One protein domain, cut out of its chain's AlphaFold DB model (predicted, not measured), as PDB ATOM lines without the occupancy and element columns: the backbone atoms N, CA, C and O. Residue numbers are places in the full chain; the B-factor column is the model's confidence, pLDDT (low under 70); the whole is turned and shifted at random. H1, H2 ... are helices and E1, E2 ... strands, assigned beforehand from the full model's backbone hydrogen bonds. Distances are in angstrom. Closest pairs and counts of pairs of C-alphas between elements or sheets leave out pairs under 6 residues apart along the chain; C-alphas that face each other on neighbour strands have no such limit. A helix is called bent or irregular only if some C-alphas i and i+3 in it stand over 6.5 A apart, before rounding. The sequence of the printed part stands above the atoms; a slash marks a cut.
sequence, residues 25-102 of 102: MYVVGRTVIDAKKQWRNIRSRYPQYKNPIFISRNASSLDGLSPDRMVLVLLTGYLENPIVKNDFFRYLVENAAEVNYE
ATOM      1  N   MET A  25     168.326 169.012 126.923       96.06
ATOM      2  CA  MET A  25     169.366 169.923 127.367       96.06
ATOM      3  C   MET A  25     170.018 169.426 128.647       96.06
ATOM      4  O   MET A  25     169.340 169.189 129.649       96.06
ATOM      5  N   TYR A  26     171.341 169.365 128.624       97.00
ATOM      6  CA  TYR A  26     172.177 168.990 129.747       97.00
ATOM      7  C   TYR A  26     173.093 170.148 130.101       97.00
ATOM      8  O   TYR A  26     173.706 170.751 129.227       97.00
ATOM      9  N   VAL A  27     173.188 170.466 131.386       97.56
ATOM     10  CA  VAL A  27     173.929 171.627 131.876       97.56
ATOM     11  C   VAL A  27     174.997 171.161 132.852       97.56
ATOM     12  O   VAL A  27     174.699 170.476 133.837       97.56
ATOM     13  N   VAL A  28     176.240 171.556 132.594       97.94
ATOM     14  CA  VAL A  28     177.408 171.222 133.412       97.94
ATOM     15  C   VAL A  28     178.034 172.521 133.899       97.94
ATOM     16  O   VAL A  28     178.401 173.375 133.105       97.94
ATOM     17  N   GLY A  29     178.184 172.662 135.211       97.50
ATOM     18  CA  GLY A  29     179.014 173.698 135.833       97.50
ATOM     19  C   GLY A  29     179.945 173.068 136.862       97.50
ATOM     20  O   GLY A  29     180.002 171.838 136.967       97.50
ATOM     21  N   ARG A  30     180.628 173.887 137.674       96.94
ATOM     22  CA  ARG A  30     181.551 173.404 138.723       96.94
ATOM     23  C   ARG A  30     180.875 172.412 139.679       96.94
ATOM     24  O   ARG A  30     181.440 171.392 140.068       96.94
ATOM     25  N   THR A  31     179.641 172.724 140.071       96.62
ATOM     26  CA  THR A  31     178.747 171.863 140.860       96.62
ATOM     27  C   THR A  31     177.314 172.028 140.357       96.62
ATOM     28  O   THR A  31     177.012 173.007 139.682       96.62
ATOM     29  N   VAL A  32     176.392 171.137 140.737       96.75
ATOM     30  CA  VAL A  32     174.962 171.288 140.392       96.75
ATOM     31  C   VAL A  32     174.371 172.586 140.955       96.75
ATOM     32  O   VAL A  32     173.552 173.227 140.302       96.75
ATOM     33  N   ILE A  33     174.775 172.989 142.165       96.81
ATOM     34  CA  ILE A  33     174.282 174.215 142.813       96.81
ATOM     35  C   ILE A  33     174.739 175.447 142.029       96.81
ATOM     36  O   ILE A  33     173.935 176.327 141.720       96.81
ATOM     37  N   ASP A  34     176.023 175.480 141.683       96.44
ATOM     38  CA  ASP A  34     176.617 176.534 140.870       96.44
ATOM     39  C   ASP A  34     175.981 176.592 139.471       96.44
ATOM     40  O   ASP A  34     175.503 177.645 139.050       96.44
ATOM     41  N   ALA A  35     175.828 175.438 138.818       97.38
ATOM     42  CA  ALA A  35     175.191 175.335 137.513       97.38
ATOM     43  C   ALA A  35     173.751 175.869 137.526       97.38
ATOM     44  O   ALA A  35     173.371 176.665 136.670       97.38
ATOM     45  N   LYS A  36     172.952 175.514 138.541       97.50
ATOM     46  CA  LYS A  36     171.596 176.059 138.724       97.50
ATOM     47  C   LYS A  36     171.606 177.574 138.922       97.50
ATOM     48  O   LYS A  36     170.717 178.258 138.414       97.50
ATOM     49  N   LYS A  37     172.582 178.113 139.661       97.44
ATOM     50  CA  LYS A  37     172.710 179.560 139.879       97.44
ATOM     51  C   LYS A  37     172.978 180.283 138.562       97.44
ATOM     52  O   LYS A  37     172.258 181.237 138.280       97.44
ATOM     53  N   GLN A  38     173.956 179.820 137.789       97.31
ATOM     54  CA  GLN A  38     174.324 180.407 136.499       97.31
ATOM     55  C   GLN A  38     173.203 180.248 135.463       97.31
ATOM     56  O   GLN A  38     172.835 181.218 134.803       97.31
ATOM     57  N   TRP A  39     172.564 179.074 135.404       96.81
ATOM     58  CA  TRP A  39     171.456 178.793 134.489       96.81
ATOM     59  C   TRP A  39     170.316 179.812 134.591       96.81
ATOM     60  O   TRP A  39     169.775 180.245 133.578       96.81
ATOM     61  N   ARG A  40     169.969 180.269 135.804       95.94
ATOM     62  CA  ARG A  40     168.926 181.297 135.992       95.94
ATOM     63  C   ARG A  40     169.209 182.594 135.231       95.94
ATOM     64  O   ARG A  40     168.248 183.255 134.847       95.94
ATOM     65  N   ASN A  41     170.479 182.927 135.012       95.75
ATOM     66  CA  ASN A  41     170.893 184.151 134.328       95.75
ATOM     67  C   ASN A  41     170.851 184.010 132.801       95.75
ATOM     68  O   ASN A  41     170.644 185.004 132.113       95.75
ATOM     69  N   ILE A  42     171.029 182.793 132.276       95.19
ATOM     70  CA  ILE A  42     171.160 182.550 130.830       95.19
ATOM     71  C   ILE A  42     169.964 181.820 130.209       95.19
ATOM     72  O   ILE A  42     169.826 181.821 128.990       95.19
ATOM     73  N   ARG A  43     169.055 181.238 131.006       94.62
ATOM     74  CA  ARG A  43     167.919 180.430 130.514       94.62
ATOM     75  C   ARG A  43     167.014 181.143 129.505       94.62
ATOM     76  O   ARG A  43     166.337 180.482 128.730       94.62
ATOM     77  N   SER A  44     166.977 182.478 129.513       95.12
ATOM     78  CA  SER A  44     166.211 183.271 128.542       95.12
ATOM     79  C   SER A  44     166.747 183.150 127.113       95.12
ATOM     80  O   SER A  44     165.981 183.354 126.178       95.12
ATOM     81  N   ARG A  45     168.023 182.779 126.939       94.50
ATOM     82  CA  ARG A  45     168.647 182.472 125.640       94.50
ATOM     83  C   ARG A  45     168.199 181.119 125.079       94.50
ATOM     84  O   ARG A  45     168.357 180.870 123.891       94.50
ATOM     85  N   TYR A  46     167.609 180.275 125.926       93.88
ATOM     86  CA  TYR A  46     167.233 178.897 125.626       93.88
ATOM     87  C   TYR A  46     165.724 178.648 125.838       93.88
ATOM     88  O   TYR A  46     165.343 177.726 126.567       93.88
ATOM     89  N   PRO A  47     164.826 179.457 125.238       91.88
ATOM     90  CA  PRO A  47     163.384 179.392 125.503       91.88
ATOM     91  C   PRO A  47     162.734 178.054 125.108       91.88
ATOM     92  O   PRO A  47     161.680 177.697 125.638       91.88
ATOM     93  N   GLN A  48     163.358 177.303 124.199       90.94
ATOM     94  CA  GLN A  48     162.898 175.998 123.731       90.94
ATOM     95  C   GLN A  48     163.186 174.852 124.723       90.94
ATOM     96  O   GLN A  48     162.527 173.816 124.659       90.94
ATOM     97  N   TYR A  49     164.099 175.040 125.684       89.50
ATOM     98  CA  TYR A  49     164.527 173.999 126.627       89.50
ATOM     99  C   TYR A  49     164.026 174.282 128.052       89.50
ATOM    100  O   TYR A  49     164.735 174.811 128.906       89.50
ATOM    101  N   LYS A  50     162.768 173.916 128.325       85.62
ATOM    102  CA  LYS A  50     162.092 174.236 129.600       85.62
ATOM    103  C   LYS A  50     162.603 173.440 130.807       85.62
ATOM    104  O   LYS A  50     162.537 173.939 131.928       85.62
ATOM    105  N   ASN A  51     163.109 172.227 130.578       90.44
ATOM    106  CA  ASN A  51     163.496 171.276 131.623       90.44
ATOM    107  C   ASN A  51     164.955 170.823 131.435       90.44
ATOM    108  O   ASN A  51     165.187 169.731 130.918       90.44
ATOM    109  N   PRO A  52     165.946 171.651 131.808       94.62
ATOM    110  CA  PRO A  52     167.349 171.259 131.729       94.62
ATOM    111  C   PRO A  52     167.682 170.183 132.767       94.62
ATOM    112  O   PRO A  52     167.226 170.227 133.914       94.62
ATOM    113  N   ILE A  53     168.546 169.252 132.378       95.75
ATOM    114  CA  ILE A  53     169.101 168.218 133.248       95.75
ATOM    115  C   ILE A  53     170.479 168.685 133.713       95.75
ATOM    116  O   ILE A  53     171.367 168.948 132.909       95.75
ATOM    117  N   PHE A  54     170.680 168.796 135.022       96.62
ATOM    118  CA  PHE A  54     171.970 169.211 135.575       96.62
ATOM    119  C   PHE A  54     172.843 167.988 135.836       96.62
ATOM    120  O   PHE A  54     172.514 167.169 136.697       96.62
ATOM    121  N   ILE A  55     173.962 167.885 135.120       95.50
ATOM    122  CA  ILE A  55     174.907 166.780 135.281       95.50
ATOM    123  C   ILE A  55     175.666 166.973 136.592       95.50
ATOM    124  O   ILE A  55     176.197 168.045 136.901       95.50
ATOM    125  N   SER A  56     175.674 165.918 137.399       92.19
ATOM    126  CA  SER A  56     176.308 165.935 138.707       92.19
ATOM    127  C   SER A  56     177.803 165.637 138.602       92.19
ATOM    128  O   SER A  56     178.359 165.433 137.530       92.19
ATOM    129  N   ARG A  57     178.467 165.587 139.754       93.19
ATOM    130  CA  ARG A  57     179.859 165.136 139.839       93.19
ATOM    131  C   ARG A  57     179.996 163.608 139.787       93.19
ATOM    132  O   ARG A  57     181.114 163.116 139.691       93.19
ATOM    133  N   ASN A  58     178.890 162.872 139.927       91.50
ATOM    134  CA  ASN A  58     178.866 161.413 139.940       91.50
ATOM    135  C   ASN A  58     178.757 160.868 138.507       91.50
ATOM    136  O   ASN A  58     177.876 161.286 137.754       91.50
ATOM    137  N   ALA A  59     179.612 159.904 138.162       89.81
ATOM    138  CA  ALA A  59     179.606 159.226 136.869       89.81
ATOM    139  C   ALA A  59     178.245 158.595 136.536       89.81
ATOM    140  O   ALA A  59     177.830 158.664 135.386       89.81
ATOM    141  N   SER A  60     177.497 158.110 137.535       90.56
ATOM    142  CA  SER A  60     176.157 157.544 137.311       90.56
ATOM    143  C   SER A  60     175.144 158.546 136.742       90.56
ATOM    144  O   SER A  60     174.107 158.162 136.219       90.56
ATOM    145  N   SER A  61     175.423 159.855 136.815       90.56
ATOM    146  CA  SER A  61     174.581 160.860 136.146       90.56
ATOM    147  C   SER A  61     174.750 160.906 134.624       90.56
ATOM    148  O   SER A  61     174.046 161.671 133.970       90.56
ATOM    149  N   LEU A  62     175.662 160.100 134.073       92.44
ATOM    150  CA  LEU A  62     175.850 159.915 132.637       92.44
ATOM    151  C   LEU A  62     175.158 158.655 132.096       92.44
ATOM    152  O   LEU A  62     175.116 158.467 130.881       92.44
ATOM    153  N   ASP A  63     174.621 157.790 132.957       88.56
ATOM    154  CA  ASP A  63     174.038 156.524 132.518       88.56
ATOM    155  C   ASP A  63     172.810 156.753 131.622       88.56
ATOM    156  O   ASP A  63     171.918 157.546 131.928       88.56
ATOM    157  N   GLY A  64     172.768 156.048 130.486       87.44
ATOM    158  CA  GLY A  64     171.662 156.115 129.524       87.44
ATOM    159  C   GLY A  64     171.603 157.395 128.681       87.44
ATOM    160  O   GLY A  64     170.649 157.576 127.923       87.44
ATOM    161  N   LEU A  65     172.600 158.282 128.777       91.75
ATOM    162  CA  LEU A  65     172.648 159.487 127.948       91.75
ATOM    163  C   LEU A  65     172.993 159.144 126.495       91.75
ATOM    164  O   LEU A  65     173.930 158.400 126.219       91.75
ATOM    165  N   SER A  66     172.224 159.712 125.565       91.31
ATOM    166  CA  SER A  66     172.395 159.512 124.124       91.31
ATOM    167  C   SER A  66     172.876 160.815 123.470       91.31
ATOM    168  O   SER A  66     172.157 161.819 123.539       91.31
ATOM    169  N   PRO A  67     174.077 160.840 122.864       93.19
ATOM    170  CA  PRO A  67     174.665 162.074 122.342       93.19
ATOM    171  C   PRO A  67     173.901 162.651 121.134       93.19
ATOM    172  O   PRO A  67     173.799 163.870 121.010       93.19
ATOM    173  N   ASP A  68     173.245 161.820 120.313       92.38
ATOM    174  CA  ASP A  68     172.468 162.248 119.131       92.38
ATOM    175  C   ASP A  68     171.274 163.158 119.471       92.38
ATOM    176  O   ASP A  68     170.770 163.894 118.621       92.38
ATOM    177  N   ARG A  69     170.832 163.136 120.733       90.88
ATOM    178  CA  ARG A  69     169.739 163.973 121.253       90.88
ATOM    179  C   ARG A  69     170.213 164.973 122.297       90.88
ATOM    180  O   ARG A  69     169.382 165.607 122.938       90.88
ATOM    181  N   MET A  70     171.518 165.104 122.506       94.94
ATOM    182  CA  MET A  70     172.085 165.929 123.564       94.94
ATOM    183  C   MET A  70     172.390 167.341 123.066       94.94
ATOM    184  O   MET A  70     173.126 167.530 122.103       94.94
ATOM    185  N   VAL A  71     171.866 168.332 123.782       96.31
ATOM    186  CA  VAL A  71     172.333 169.721 123.742       96.31
ATOM    187  C   VAL A  71     173.068 169.967 125.046       96.31
ATOM    188  O   VAL A  71     172.455 169.978 126.113       96.31
ATOM    189  N   LEU A  72     174.383 170.115 124.977       97.38
ATOM    190  CA  LEU A  72     175.237 170.255 126.145       97.38
ATOM    191  C   LEU A  72     175.607 171.725 126.355       97.38
ATOM    192  O   LEU A  72     176.153 172.364 125.466       97.38
ATOM    193  N   VAL A  73     175.328 172.261 127.540       97.88
ATOM    194  CA  VAL A  73     175.714 173.617 127.949       97.88
ATOM    195  C   VAL A  73     176.797 173.512 129.016       97.88
ATOM    196  O   VAL A  73     176.555 173.031 130.127       97.88
ATOM    197  N   LEU A  74     177.997 173.959 128.666       98.06
ATOM    198  CA  LEU A  74     179.186 173.959 129.505       98.06
ATOM    199  C   LEU A  74     179.383 175.361 130.082       98.06
ATOM    200  O   LEU A  74     179.831 176.274 129.397       98.06
ATOM    201  N   LEU A  75     179.019 175.520 131.351       98.12
ATOM    202  CA  LEU A  75     179.075 176.786 132.071       98.12
ATOM    203  C   LEU A  75     180.483 177.087 132.586       98.12
ATOM    204  O   LEU A  75     181.279 176.183 132.851       98.12
ATOM    205  N   THR A  76     180.748 178.355 132.870       96.75
ATOM    206  CA  THR A  76     181.962 178.814 133.543       96.75
ATOM    207  C   THR A  76     182.276 177.951 134.776       96.75
ATOM    208  O   THR A  76     181.443 177.750 135.662       96.75
ATOM    209  N   GLY A  77     183.499 177.411 134.820       95.56
ATOM    210  CA  GLY A  77     183.959 176.495 135.871       95.56
ATOM    211  C   GLY A  77     183.645 175.010 135.635       95.56
ATOM    212  O   GLY A  77     183.981 174.192 136.489       95.56
ATOM    213  N   TYR A  78     183.049 174.613 134.498       97.06
ATOM    214  CA  TYR A  78     182.767 173.196 134.203       97.06
ATOM    215  C   TYR A  78     184.024 172.310 134.231       97.06
ATOM    216  O   TYR A  78     183.934 171.166 134.662       97.06
ATOM    217  N   LEU A  79     185.195 172.840 133.852       96.56
ATOM    218  CA  LEU A  79     186.479 172.122 133.889       96.56
ATOM    219  C   LEU A  79     186.883 171.665 135.302       96.56
ATOM    220  O   LEU A  79     187.675 170.738 135.454       96.56
ATOM    221  N   GLU A  80     186.338 172.293 136.343       96.31
ATOM    222  CA  GLU A  80     186.575 171.911 137.739       96.31
ATOM    223  C   GLU A  80     185.643 170.778 138.203       96.31
ATOM    224  O   GLU A  80     185.854 170.183 139.265       96.31
ATOM    225  N   ASN A  81     184.604 170.455 137.428       96.19
ATOM    226  CA  ASN A  81     183.736 169.325 137.713       96.19
ATOM    227  C   ASN A  81     184.480 168.021 137.375       96.19
ATOM    228  O   ASN A  81     184.860 167.830 136.224       96.19
ATOM    229  N   PRO A  82     184.673 167.079 138.318       95.88
ATOM    230  CA  PRO A  82     185.422 165.845 138.062       95.88
ATOM    231  C   PRO A  82     184.837 164.990 136.931       95.88
ATOM    232  O   PRO A  82     185.561 164.162 136.383       95.88
ATOM    233  N   ILE A  83     183.571 165.210 136.554       95.69
ATOM    234  CA  ILE A  83     182.940 164.520 135.430       95.69
ATOM    235  C   ILE A  83     183.692 164.731 134.112       95.69
ATOM    236  O   ILE A  83     183.708 163.829 133.288       95.69
ATOM    237  N   VAL A  84     184.400 165.855 133.938       94.62
ATOM    238  CA  VAL A  84     185.150 166.145 132.700       94.62
ATOM    239  C   VAL A  84     186.311 165.184 132.450       94.62
ATOM    240  O   VAL A  84     186.806 165.078 131.331       94.62
ATOM    241  N   LYS A  85     186.763 164.481 133.495       94.62
ATOM    242  CA  LYS A  85     187.818 163.467 133.399       94.62
ATOM    243  C   LYS A  85     187.279 162.097 132.986       94.62
ATOM    244  O   LYS A  85     188.074 161.219 132.681       94.62
ATOM    245  N   ASN A  86     185.961 161.904 133.010       95.50
ATOM    246  CA  ASN A  86     185.330 160.654 132.615       95.50
ATOM    247  C   ASN A  86     185.362 160.504 131.084       95.50
ATOM    248  O   ASN A  86     184.977 161.422 130.360       95.50
ATOM    249  N   ASP A  87     185.794 159.344 130.591       95.38
ATOM    250  CA  ASP A  87     185.929 159.110 129.148       95.38
ATOM    251  C   ASP A  87     184.586 159.139 128.416       95.38
ATOM    252  O   ASP A  87     184.500 159.666 127.308       95.38
ATOM    253  N   PHE A  88     183.514 158.662 129.052       95.19
ATOM    254  CA  PHE A  88     182.178 158.739 128.476       95.19
ATOM    255  C   PHE A  88     181.663 160.181 128.426       95.19
ATOM    256  O   PHE A  88     181.028 160.568 127.452       95.19
ATOM    257  N   PHE A  89     182.000 161.025 129.407       96.56
ATOM    258  CA  PHE A  89     181.704 162.457 129.307       96.56
ATOM    259  C   PHE A  89     182.413 163.104 128.112       96.56
ATOM    260  O   PHE A  89     181.797 163.883 127.388       96.56
ATOM    261  N   ARG A  90     183.685 162.765 127.868       96.31
ATOM    262  CA  ARG A  90     184.418 163.257 126.693       96.31
ATOM    263  C   ARG A  90     183.753 162.803 125.392       96.31
ATOM    264  O   ARG A  90     183.498 163.635 124.530       96.31
ATOM    265  N   TYR A  91     183.373 161.527 125.313       96.31
ATOM    266  CA  TYR A  91     182.601 160.989 124.193       96.31
ATOM    267  C   TYR A  91     181.281 161.747 123.974       96.31
ATOM    268  O   TYR A  91     180.941 162.071 122.837       96.31
ATOM    269  N   LEU A  92     180.553 162.084 125.047       96.44
ATOM    270  CA  LEU A  92     179.326 162.879 124.959       96.44
ATOM    271  C   LEU A  92     179.591 164.284 124.404       96.44
ATOM    272  O   LEU A  92     178.840 164.728 123.549       96.44
ATOM    273  N   VAL A  93     180.654 164.966 124.843       96.94
ATOM    274  CA  VAL A  93     181.032 166.291 124.313       96.94
ATOM    275  C   VAL A  93     181.366 166.218 122.820       96.94
ATOM    276  O   VAL A  93     180.946 167.083 122.061       96.94
ATOM    277  N   GLU A  94     182.095 165.189 122.390       96.88
ATOM    278  CA  GLU A  94     182.527 165.020 120.994       96.88
ATOM    279  C   GLU A  94     181.378 164.673 120.038       96.88
ATOM    280  O   GLU A  94     181.439 165.014 118.859       96.88
ATOM    281  N   ASN A  95     180.338 163.998 120.536       96.62
ATOM    282  CA  ASN A  95     179.260 163.449 119.705       96.62
ATOM    283  C   ASN A  95     177.897 164.114 119.947       96.62
ATOM    284  O   ASN A  95     176.917 163.739 119.299       96.62
ATOM    285  N   ALA A  96     177.799 165.057 120.889       96.75
ATOM    286  CA  ALA A  96     176.558 165.760 121.178       96.75
ATOM    287  C   ALA A  96     176.017 166.457 119.924       96.75
ATOM    288  O   ALA A  96     176.762 167.049 119.144       96.75
ATOM    289  N   ALA A  97     174.693 166.451 119.774       94.94
ATOM    290  CA  ALA A  97     174.025 167.161 118.690       94.94
ATOM    291  C   ALA A  97     174.297 168.675 118.703       94.94
ATOM    292  O   ALA A  97     174.135 169.329 117.674       94.94
ATOM    293  N   GLU A  98     174.633 169.238 119.866       95.50
ATOM    294  CA  GLU A  98     175.022 170.635 120.035       95.50
ATOM    295  C   GLU A  98     175.823 170.819 121.331       95.50
ATOM    296  O   GLU A  98     175.471 170.243 122.364       95.50
ATOM    297  N   VAL A  99     176.864 171.657 121.299       97.00
ATOM    298  CA  VAL A  99     177.645 172.047 122.482       97.00
ATOM    299  C   VAL A  99     177.757 173.567 122.538       97.00
ATOM    300  O   VAL A  99     178.232 174.191 121.594       97.00
ATOM    301  N   ASN A 100     177.347 174.153 123.661       97.12
ATOM    302  CA  ASN A 100     177.397 175.587 123.931       97.12
ATOM    303  C   ASN A 100     178.305 175.867 125.134       97.12
ATOM    304  O   ASN A 100     178.225 175.166 126.144       97.12
ATOM    305  N   TYR A 101     179.136 176.902 125.041       96.50
ATOM    306  CA  TYR A 101     180.033 177.345 126.113       96.50
ATOM    307  C   TYR A 101     179.554 178.700 126.643       96.50
ATOM    308  O   TYR A 101     179.400 179.635 125.858       96.50
ATOM    309  N   GLU A 102     179.306 178.799 127.951       93.88
ATOM    310  CA  GLU A 102     178.640 179.948 128.597       93.88
ATOM    311  C   GLU A 102     179.357 180.465 129.853       93.88
ATOM    312  O   GLU A 102     179.975 179.668 130.600       93.88
TER     313      GLU A 102
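AT A GLANCE: This is residues 25 to 102 of the 102 residues of an uncharacterized protein of Bacillus glycinifermentans (UniProt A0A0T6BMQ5). A small sheet of three parallel strands, E1, E2 and E3, stands in the middle, with the longest helix, H1, at one end of the long axis and an arc of three shorter helices, H2, H3 and H4, at the other. The printed part has 78 residues, with named elements in the order E1 H1 H2 E2 H3 H4 E3; the sheet's order is E1 E2 E3 and the class is mixed, helices and strands. It is compact, with a radius of gyration of the C-alphas of 11.4 A and spans of 31 by 25 by 18 A.

HOW THE PARTS SIT: Edge strand E1, residues 25 to 28, is parallel to inner strand E2, residues 70 to 74, at 29 degrees; N 26 and O 71, 2.8 A apart, are within hydrogen-bond range. H1, residues 32 to 45, only grazes the sheet with residues 34 to 39; its closest C-alphas to E1 are those of Ala 35 and Val 28, 6.2 A apart. H2, residues 59 to 62, is close to but not clearly touching H3, residues 82 to 85, the closest C-alphas being those of Ala 59 and Ile 83, 6.4 A apart; neither is on the sheet. H4, residues 87 to 95, only grazes the sheet with residues 92 to 95; its closest C-alphas to E2 are those of Val 93 and Leu 72, 7.3 A apart. Edge strand E3, residues 98 to 101, is parallel to E2 at 9 degrees, with N 72 and O 98 within hydrogen-bond range at 2.8 A. E1, H1 H2, E2 and E2, H3 H4, E3 are strand-helix-strand units, parallel neighbour strands with helices between; the latter's crossover is right-handed. Every O i to N i+4 pair is within hydrogen-bond range in H4, and 7 of 10 in H1; H2 and H3 are too short for such a pair.

IN THESE COORDINATES: E1 begins at C-alpha 25, (169.366, 169.923, 127.367). H1 is 19.6 A long and irregular, with C-alphas 41 and 44 7.5 A apart. E2 and H4 are each 12.3 A long. E3 ends at C-alpha 101, (180.033, 177.345, 126.113).

THE WHOLE: The C-alphas of Ser 44 and Asp 87, the two farthest apart, are 31.2 A apart. The link from H1 to H2, 13 residues, is long. The printed part has no cut, and no printed residue is under 70 in pLDDT.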